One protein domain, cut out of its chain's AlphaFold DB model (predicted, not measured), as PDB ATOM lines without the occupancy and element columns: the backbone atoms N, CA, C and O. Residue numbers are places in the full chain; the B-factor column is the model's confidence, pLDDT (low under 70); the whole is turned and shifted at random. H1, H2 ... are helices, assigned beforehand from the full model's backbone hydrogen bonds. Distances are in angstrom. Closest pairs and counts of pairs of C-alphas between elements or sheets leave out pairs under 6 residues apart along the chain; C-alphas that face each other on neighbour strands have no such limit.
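This is residues 20 to 82 of the 123 residues of an uncharacterized protein of Flavobacteriaceae bacterium PLHSN227 (UniProt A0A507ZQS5). Four helices, H1, H2, H3 and H5, are set as the corners of a loosely joined ring, in which the short H5 near the end of the printed part closes the gap between H1 and H3. The short H4 lies off one side of this ring, and residues 41 to 49 of the long link between H2 and H3 loop out on the other side. The printed part has 63 residues with five named helices, H1 to H5 in order along the chain, and no named strand; the class is all helix. The whole is compact, with a radius of gyration of the C-alphas of 11.6 A, and rounded, spanning 30 by 26 by 19 A.

The longest helices by residues are H1, residues 20 to 29, and H3, residues 52 to 61, and the two are apart. H1 touches H5, residues 77 to 80; their closest C-alphas, those of Phe 20 and Ala 79, are 4.7 A apart. H3 and H5 only just touch, with 3 pairs of C-alphas within 8 A, the closest being those of Leu 55 and Lys 77 at 7.5 A. H2, residues 31 to 38, is close to H1 but not clearly touching it, with the closest C-alphas, those of Tyr 27 and Phe 34, 6.1 A apart. H1 and H2 run opposite ways at a steep tilt of 61 degrees. H2 is also close to H3 but not clearly touching it; their closest C-alphas, those of Phe 38 and Tyr 54, are 5.9 A apart. H2 and H3 run the same way at a shallow tilt of 28 degrees. H4, residues 71 to 74, touches no helix: it is apart from H1, H2 and H3, and H4 and H5 meet only through their link. H2 and H5 are apart. In H1, H2 and H3 every O i to N i+4 pair is within hydrogen-bond range; H4 and H5 are too short for such a pair, and the one O i to N i+3 pair is within range in H4 but not in H5.

H3 measures 14.2 A from first to last C-alpha, from Lys 52 at (22.410, 68.937, 191.907) to Glu 61. H1 measures 13.9 A and begins at C-alpha 20, at (9.298, 68.452, 182.043). H2 measures 10.1 A, H4 5.2 A and H5 5.5 A; H5 ends at C-alpha 80, at (15.261, 70.204, 186.586).

The C-alphas of Gly 29 and His 64, the two farthest apart, are 32.2 A from each other, while those of Phe 20 and Phe 82, the first and last printed, are 9.1 A apart. The link from H2 to H3 is long, with 13 residues; the link from H3 to H4 is short, and those from H1 to H2 and from H4 to H5 are tight. The printed part has no cut. The mean pLDDT of the printed part is 73.5, and residues 61 to 82 are under 70.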
ATOM      1  N   PHE A  20       9.242  68.957 180.669       75.38
ATOM      2  CA  PHE A  20       9.298  68.452 182.043       75.38
ATOM      3  C   PHE A  20       9.102  66.934 182.111       75.38
ATOM      4  O   PHE A  20       9.864  66.225 182.765       75.38
ATOM      5  N   SER A  21       8.113  66.423 181.371       80.81
ATOM      6  CA  SER A  21       7.820  64.986 181.327       80.81
ATOM      7  C   SER A  21       8.979  64.187 180.729       80.81
ATOM      8  O   SER A  21       9.304  63.109 181.222       80.81
ATOM      9  N   MET A  22       9.633  64.720 179.694       80.88
ATOM     10  CA  MET A  22      10.775  64.069 179.056       80.88
ATOM     11  C   MET A  22      12.008  64.047 179.967       80.88
ATOM     12  O   MET A  22      12.642  63.002 180.096       80.88
ATOM     13  N   ALA A  23      12.313  65.156 180.650       79.12
ATOM     14  CA  ALA A  23      13.409  65.223 181.616       79.12
ATOM     15  C   ALA A  23      13.197  64.246 182.787       79.12
ATOM     16  O   ALA A  23      14.114  63.515 183.162       79.12
ATOM     17  N   TYR A  24      11.970  64.166 183.311       79.75
ATOM     18  CA  TYR A  24      11.614  63.220 184.369       79.75
ATOM     19  C   TYR A  24      11.688  61.760 183.897       79.75
ATOM     20  O   TYR A  24      12.224  60.895 184.590       79.75
ATOM     21  N   GLY A  25      11.209  61.485 182.680       83.44
ATOM     22  CA  GLY A  25      11.330  60.171 182.053       83.44
ATOM     23  C   GLY A  25      12.786  59.756 181.836       83.44
ATOM     24  O   GLY A  25      13.129  58.598 182.055       83.44
ATOM     25  N   TYR A  26      13.658  60.697 181.471       82.56
ATOM     26  CA  TYR A  26      15.090  60.452 181.327       82.56
ATOM     27  C   TYR A  26      15.772  60.194 182.681       82.56
ATOM     28  O   TYR A  26      16.553  59.253 182.799       82.56
ATOM     29  N   TYR A  27      15.410  60.950 183.722       81.19
ATOM     30  CA  TYR A  27      15.892  60.734 185.089       81.19
ATOM     31  C   TYR A  27      15.555  59.327 185.608       81.19
ATOM     32  O   TYR A  27      16.426  58.620 186.112       81.19
ATOM     33  N   PHE A  28      14.301  58.893 185.446       80.75
ATOM     34  CA  PHE A  28      13.848  57.604 185.971       80.75
ATOM     35  C   PHE A  28      14.215  56.420 185.062       80.75
ATOM     36  O   PHE A  28      14.602  55.355 185.540       80.75
ATOM     37  N   GLY A  29      14.093  56.590 183.743       80.94
ATOM     38  CA  GLY A  29      14.277  55.524 182.756       80.94
ATOM     39  C   GLY A  29      15.726  55.295 182.322       80.94
ATOM     40  O   GLY A  29      16.051  54.200 181.872       80.94
ATOM     41  N   ALA A  30      16.604  56.293 182.464       77.31
ATOM     42  CA  ALA A  30      17.991  56.238 181.998       77.31
ATOM     43  C   ALA A  30      18.992  56.645 183.094       77.31
ATOM     44  O   ALA A  30      19.941  57.382 182.835       77.31
ATOM     45  N   ASN A  31      18.802  56.137 184.317       79.56
ATOM     46  CA  ASN A  31      19.573  56.533 185.502       79.56
ATOM     47  C   ASN A  31      21.107  56.455 185.309       79.56
ATOM     48  O   ASN A  31      21.823  57.356 185.728       79.56
ATOM     49  N   SER A  32      21.639  55.432 184.629       82.44
ATOM     50  CA  SER A  32      23.091  55.299 184.408       82.44
ATOM     51  C   SER A  32      23.660  56.368 183.469       82.44
ATOM     52  O   SER A  32      24.677  56.982 183.784       82.44
ATOM     53  N   SER A  33      23.000  56.627 182.337       83.38
ATOM     54  CA  SER A  33      23.379  57.708 181.419       83.38
ATOM     55  C   SER A  33      23.162  59.082 182.046       83.38
ATOM     56  O   SER A  33      24.004  59.960 181.883       83.38
ATOM     57  N   PHE A  34      22.084  59.246 182.816       84.75
ATOM     58  CA  PHE A  34      21.823  60.463 183.572       84.75
ATOM     59  C   PHE A  34      22.951  60.734 184.576       84.75
ATOM     60  O   PHE A  34      23.535  61.812 184.583       84.75
ATOM     61  N   VAL A  35      23.332  59.751 185.386       84.12
ATOM     62  CA  VAL A  35      24.419  59.910 186.360       84.12
ATOM     63  C   VAL A  35      25.757  60.182 185.660       84.12
ATOM     64  O   VAL A  35      26.480  61.078 186.081       84.12
ATOM     65  N   ALA A  36      26.061  59.498 184.556       86.06
ATOM     66  CA  ALA A  36      27.297  59.729 183.805       86.06
ATOM     67  C   ALA A  36      27.394  61.141 183.197       86.06
ATOM     68  O   ALA A  36      28.490  61.678 183.063       86.06
ATOM     69  N   GLN A  37      26.262  61.738 182.814       81.44
ATOM     70  CA  GLN A  37      26.233  63.030 182.126       81.44
ATOM     71  C   GLN A  37      26.000  64.221 183.071       81.44
ATOM     72  O   GLN A  37      26.478  65.318 182.797       81.44
ATOM     73  N   PHE A  38      25.277  64.023 184.176       82.00
ATOM     74  CA  PHE A  38      24.826  65.100 185.067       82.00
ATOM     75  C   PHE A  38      25.455  65.046 186.468       82.00
ATOM     76  O   PHE A  38      25.188  65.926 187.289       82.00
ATOM     77  N   CYS A  39      26.298  64.048 186.761       86.31
ATOM     78  CA  CYS A  39      27.004  63.939 188.034       86.31
ATOM     79  C   CYS A  39      28.516  63.796 187.867       86.31
ATOM     80  O   CYS A  39      29.012  62.894 187.201       86.31
ATOM     81  N   GLU A  40      29.251  64.664 188.562       86.81
ATOM     82  CA  GLU A  40      30.716  64.609 188.648       86.81
ATOM     83  C   GLU A  40      31.212  63.555 189.651       86.81
ATOM     84  O   GLU A  40      32.275  62.980 189.458       86.81
ATOM     85  N   ASN A  41      30.415  63.253 190.683       88.25
ATOM     86  CA  ASN A  41      30.745  62.294 191.745       88.25
ATOM     87  C   ASN A  41      30.191  60.897 191.422       88.25
ATOM     88  O   ASN A  41      29.404  60.337 192.186       88.25
ATOM     89  N   THR A  42      30.527  60.363 190.248       84.31
ATOM     90  CA  THR A  42      30.036  59.054 189.780       84.31
ATOM     91  C   THR A  42      30.569  57.893 190.628       84.31
ATOM     92  O   THR A  42      29.924  56.855 190.738       84.31
ATOM     93  N   ASP A  43      31.733  58.083 191.247       89.50
ATOM     94  CA  ASP A  43      32.444  57.155 192.127       89.50
ATOM     95  C   ASP A  43      31.948  57.173 193.584       89.50
ATOM     96  O   ASP A  43      32.231  56.237 194.330       89.50
ATOM     97  N   LYS A  44      31.198  58.211 193.984       88.19
ATOM     98  CA  LYS A  44      30.737  58.440 195.368       88.19
ATOM     99  C   LYS A  44      29.224  58.668 195.437       88.19
ATOM    100  O   LYS A  44      28.774  59.801 195.665       88.19
ATOM    101  N   PRO A  45      28.406  57.619 195.231       81.38
ATOM    102  CA  PRO A  45      26.948  57.728 195.257       81.38
ATOM    103  C   PRO A  45      26.396  58.207 196.611       81.38
ATOM    104  O   PRO A  45      25.327  58.816 196.652       81.38
ATOM    105  N   GLU A  46      27.132  58.017 197.711       87.50
ATOM    106  CA  GLU A  46      26.769  58.477 199.056       87.50
ATOM    107  C   GLU A  46      26.638  60.006 199.176       87.50
ATOM    108  O   GLU A  46      25.951  60.501 200.072       87.50
ATOM    109  N   LEU A  47      27.234  60.766 198.249       86.06
ATOM    110  CA  LEU A  47      27.141  62.230 198.200       86.06
ATOM    111  C   LEU A  47      25.823  62.739 197.595       86.06
ATOM    112  O   LEU A  47      25.602  63.948 197.543       86.06
ATOM    113  N   ASN A  48      24.927  61.844 197.162       84.06
ATOM    114  CA  ASN A  48      23.570  62.174 196.721       84.06
ATOM    115  C   ASN A  48      23.506  63.269 195.636       84.06
ATOM    116  O   ASN A  48      22.634  64.145 195.694       84.06
ATOM    117  N   CYS A  49      24.403  63.206 194.638       87.06
ATOM    118  CA  CYS A  49      24.489  64.195 193.559       87.06
ATOM    119  C   CYS A  49      23.126  64.458 192.907       87.06
ATOM    120  O   CYS A  49      22.683  65.600 192.916       87.06
ATOM    121  N   ASN A  50      22.436  63.434 192.385       82.56
ATOM    122  CA  ASN A  50      21.091  63.563 191.796       82.56
ATOM    123  C   ASN A  50      20.948  64.747 190.806       82.56
ATOM    124  O   ASN A  50      19.925  65.425 190.792       82.56
ATOM    125  N   GLY A  51      21.997  65.060 190.036       81.69
ATOM    126  CA  GLY A  51      22.046  66.218 189.134       81.69
ATOM    127  C   GLY A  51      22.274  67.585 189.806       81.69
ATOM    128  O   GLY A  51      22.523  68.565 189.110       81.69
ATOM    129  N   LYS A  52      22.268  67.680 191.143       81.69
ATOM    130  CA  LYS A  52      22.410  68.937 191.907       81.69
ATOM    131  C   LYS A  52      23.709  69.679 191.612       81.69
ATOM    132  O   LYS A  52      23.670  70.885 191.414       81.69
ATOM    133  N   CYS A  53      24.846  68.977 191.552       83.06
ATOM    134  CA  CYS A  53      26.144  69.599 191.256       83.06
ATOM    135  C   CYS A  53      26.105  70.376 189.936       83.06
ATOM    136  O   CYS A  53      26.590  71.503 189.844       83.06
ATOM    137  N   TYR A  54      25.485  69.777 188.923       79.62
ATOM    138  CA  TYR A  54      25.353  70.371 187.605       79.62
ATOM    139  C   TYR A  54      24.352  71.537 187.595       79.62
ATOM    140  O   TYR A  54      24.634  72.586 187.017       79.62
ATOM    141  N   LEU A  55      23.216  71.404 188.290       77.44
ATOM    142  CA  LEU A  55      22.223  72.480 188.426       77.44
ATOM    143  C   LEU A  55      22.788  73.715 189.129       77.44
ATOM    144  O   LEU A  55      22.503  74.839 188.717       77.44
ATOM    145  N   THR A  56      23.629  73.520 190.142       79.81
ATOM    146  CA  THR A  56      24.319  74.619 190.822       79.81
ATOM    147  C   THR A  56      25.263  75.361 189.875       79.81
ATOM    148  O   THR A  56      25.270  76.591 189.873       79.81
ATOM    149  N   LYS A  57      26.020  74.642 189.029       78.50
ATOM    150  CA  LYS A  57      26.886  75.260 188.006       78.50
ATOM    151  C   LYS A  57      26.066  76.059 186.995       78.50
ATOM    152  O   LYS A  57      26.339  77.235 186.786       78.50
ATOM    153  N   LEU A  58      24.991  75.469 186.470       74.44
ATOM    154  CA  LEU A  58      24.043  76.143 185.575       74.44
ATOM    155  C   LEU A  58      23.470  77.438 186.166       74.44
ATOM    156  O   LEU A  58      23.358  78.441 185.465       74.44
ATOM    157  N   ALA A  59      23.077  77.408 187.442       73.12
ATOM    158  CA  ALA A  59      22.517  78.567 188.125       73.12
ATOM    159  C   ALA A  59      23.555  79.690 188.289       73.12
ATOM    160  O   ALA A  59      23.206  80.862 188.151       73.12
ATOM    161  N   ALA A  60      24.821  79.335 188.529       75.25
ATOM    162  CA  ALA A  60      25.929  80.282 188.630       75.25
ATOM    163  C   ALA A  60      26.347  80.864 187.262       75.25
ATOM    164  O   ALA A  60      26.650  82.055 187.165       75.25
ATOM    165  N   GLU A  61      26.311  80.055 186.200       67.88
ATOM    166  CA  GLU A  61      26.744  80.409 184.836       67.88
ATOM    167  C   GLU A  61      25.743  81.257 184.039       67.88
ATOM    168  O   GLU A  61      26.096  81.795 182.993       67.88
ATOM    169  N   ASN A  62      24.522  81.492 184.536       57.91
ATOM    170  CA  ASN A  62      23.596  82.458 183.915       57.91
ATOM    171  C   ASN A  62      24.155  83.903 183.860       57.91
ATOM    172  O   ASN A  62      23.511  84.773 183.277       57.91
ATOM    173  N   ASN A  63      25.348  84.155 184.420       54.75
ATOM    174  CA  ASN A  63      26.079  85.415 184.308       54.75
ATOM    175  C   ASN A  63      27.269  85.402 183.323       54.75
ATOM    176  O   ASN A  63      27.710  86.487 182.965       54.75
ATOM    177  N   HIS A  64      27.794  84.253 182.865       49.59
ATOM    178  CA  HIS A  64      28.948  84.215 181.946       49.59
ATOM    179  C   HIS A  64      29.051  82.902 181.139       49.59
ATOM    180  O   HIS A  64      29.016  81.814 181.698       49.59
ATOM    181  N   ASP A  65      29.212  83.056 179.819       52.81
ATOM    182  CA  ASP A  65      29.758  82.124 178.815       52.81
ATOM    183  C   ASP A  65      29.443  80.618 178.945       52.81
ATOM    184  O   ASP A  65      30.190  79.807 179.484       52.81
ATOM    185  N   GLN A  66      28.358  80.232 178.277       55.62
ATOM    186  CA  GLN A  66      27.786  78.889 178.148       55.62
ATOM    187  C   GLN A  66      28.586  77.963 177.210       55.62
ATOM    188  O   GLN A  66      28.049  77.479 176.214       55.62
ATOM    189  N   LYS A  67      29.885  77.757 177.457       56.03
ATOM    190  CA  LYS A  67      30.749  76.980 176.543       56.03
ATOM    191  C   LYS A  67      30.822  75.480 176.847       56.03
ATOM    192  O   LYS A  67      30.994  74.705 175.912       56.03
ATOM    193  N   ASP A  68      30.600  75.080 178.100       56.72
ATOM    194  CA  ASP A  68      30.819  73.695 178.560       56.72
ATOM    195  C   ASP A  68      29.529  72.952 178.965       56.72
ATOM    196  O   ASP A  68      29.561  71.808 179.423       56.72
ATOM    197  N   ILE A  69      28.363  73.571 178.759       58.50
ATOM    198  CA  ILE A  69      27.054  72.965 179.031       58.50
ATOM    199  C   ILE A  69      26.596  72.198 177.777       58.50
ATOM    200  O   ILE A  69      26.321  72.835 176.756       58.50
ATOM    201  N   PRO A  70      26.457  70.853 177.808       57.91
ATOM    202  CA  PRO A  70      25.833  70.111 176.716       57.91
ATOM    203  C   PRO A  70      24.481  70.715 176.310       57.91
ATOM    204  O   PRO A  70      23.588  70.883 177.139       57.91
ATOM    205  N   ALA A  71      24.315  71.010 175.017       55.81
ATOM    206  CA  ALA A  71      23.178  71.767 174.479       55.81
ATOM    207  C   ALA A  71      21.799  71.168 174.822       55.81
ATOM    208  O   ALA A  71      20.834  71.907 174.997       55.81
ATOM    209  N   ALA A  72      21.716  69.842 174.981       54.06
ATOM    210  CA  ALA A  72      20.504  69.140 175.415       54.06
ATOM    211  C   ALA A  72      20.030  69.568 176.818       54.06
ATOM    212  O   ALA A  72      18.844  69.510 177.120       54.06
ATOM    213  N   VAL A  73      20.952  70.018 177.667       55.59
ATOM    214  CA  VAL A  73      20.667  70.416 179.046       55.59
ATOM    215  C   VAL A  73      20.285  71.886 179.143       55.59
ATOM    216  O   VAL A  73      19.508  72.263 180.021       55.59
ATOM    217  N   THR A  74      20.753  72.711 178.201       58.06
ATOM    218  CA  THR A  74      20.375  74.125 178.122       58.06
ATOM    219  C   THR A  74      18.868  74.311 177.956       58.06
ATOM    220  O   THR A  74      18.313  75.279 178.469       58.06
ATOM    221  N   ASP A  75      18.207  73.354 177.305       61.28
ATOM    222  CA  ASP A  75      16.763  73.373 177.070       61.28
ATOM    223  C   ASP A  75      15.946  72.786 178.242       61.28
ATOM    224  O   ASP A  75      14.733  72.975 178.317       61.28
ATOM    225  N   TRP A  76      16.589  72.076 179.180       63.91
ATOM    226  CA  TRP A  76      15.932  71.379 180.300       63.91
ATOM    227  C   TRP A  76      16.226  72.001 181.671       63.91
ATOM    228  O   TRP A  76      15.768  71.487 182.690       63.91
ATOM    229  N   LYS A  77      16.959  73.118 181.726       62.16
ATOM    230  CA  LYS A  77      17.313  73.821 182.976       62.16
ATOM    231  C   LYS A  77      16.096  74.099 183.858       62.16
ATOM    232  O   LYS A  77      16.136  73.871 185.063       62.16
ATOM    233  N   GLU A  78      15.010  74.550 183.235       60.56
ATOM    234  CA  GLU A  78      13.738  74.851 183.898       60.56
ATOM    235  C   GLU A  78      13.026  73.580 184.376       60.56
ATOM    236  O   GLU A  78      12.373  73.588 185.416       60.56
ATOM    237  N   ALA A  79      13.195  72.465 183.656       62.41
ATOM    238  CA  ALA A  79      12.585  71.192 184.013       62.41
ATOM    239  C   ALA A  79      13.232  70.554 185.251       62.41
ATOM    240  O   ALA A  79      12.554  69.911 186.045       62.41
ATOM    241  N   PHE A  80      14.536  70.752 185.441       61.16
ATOM    242  CA  PHE A  80      15.261  70.204 186.586       61.16
ATOM    243  C   PHE A  80      15.201  71.081 187.844       61.16
ATOM    244  O   PHE A  80      15.576  70.617 188.920       61.16
ATOM    245  N   PHE A  81      14.713  72.324 187.744       54.41
ATOM    246  CA  PHE A  81      14.611  73.238 188.888       54.41
ATOM    247  C   PHE A  81      13.490  72.860 189.873       54.41
ATOM    248  O   PHE A  81      13.407  73.419 190.964       54.41
ATOM    249  N   PHE A  82      12.638  71.890 189.526       49.16
ATOM    250  CA  PHE A  82      11.524  71.455 190.363       49.16
ATOM    251  C   PHE A  82      11.782  70.072 190.973       49.16
ATOM    252  O   PHE A  82      11.199  69.064 190.578       49.16
TER     253      PHE A  82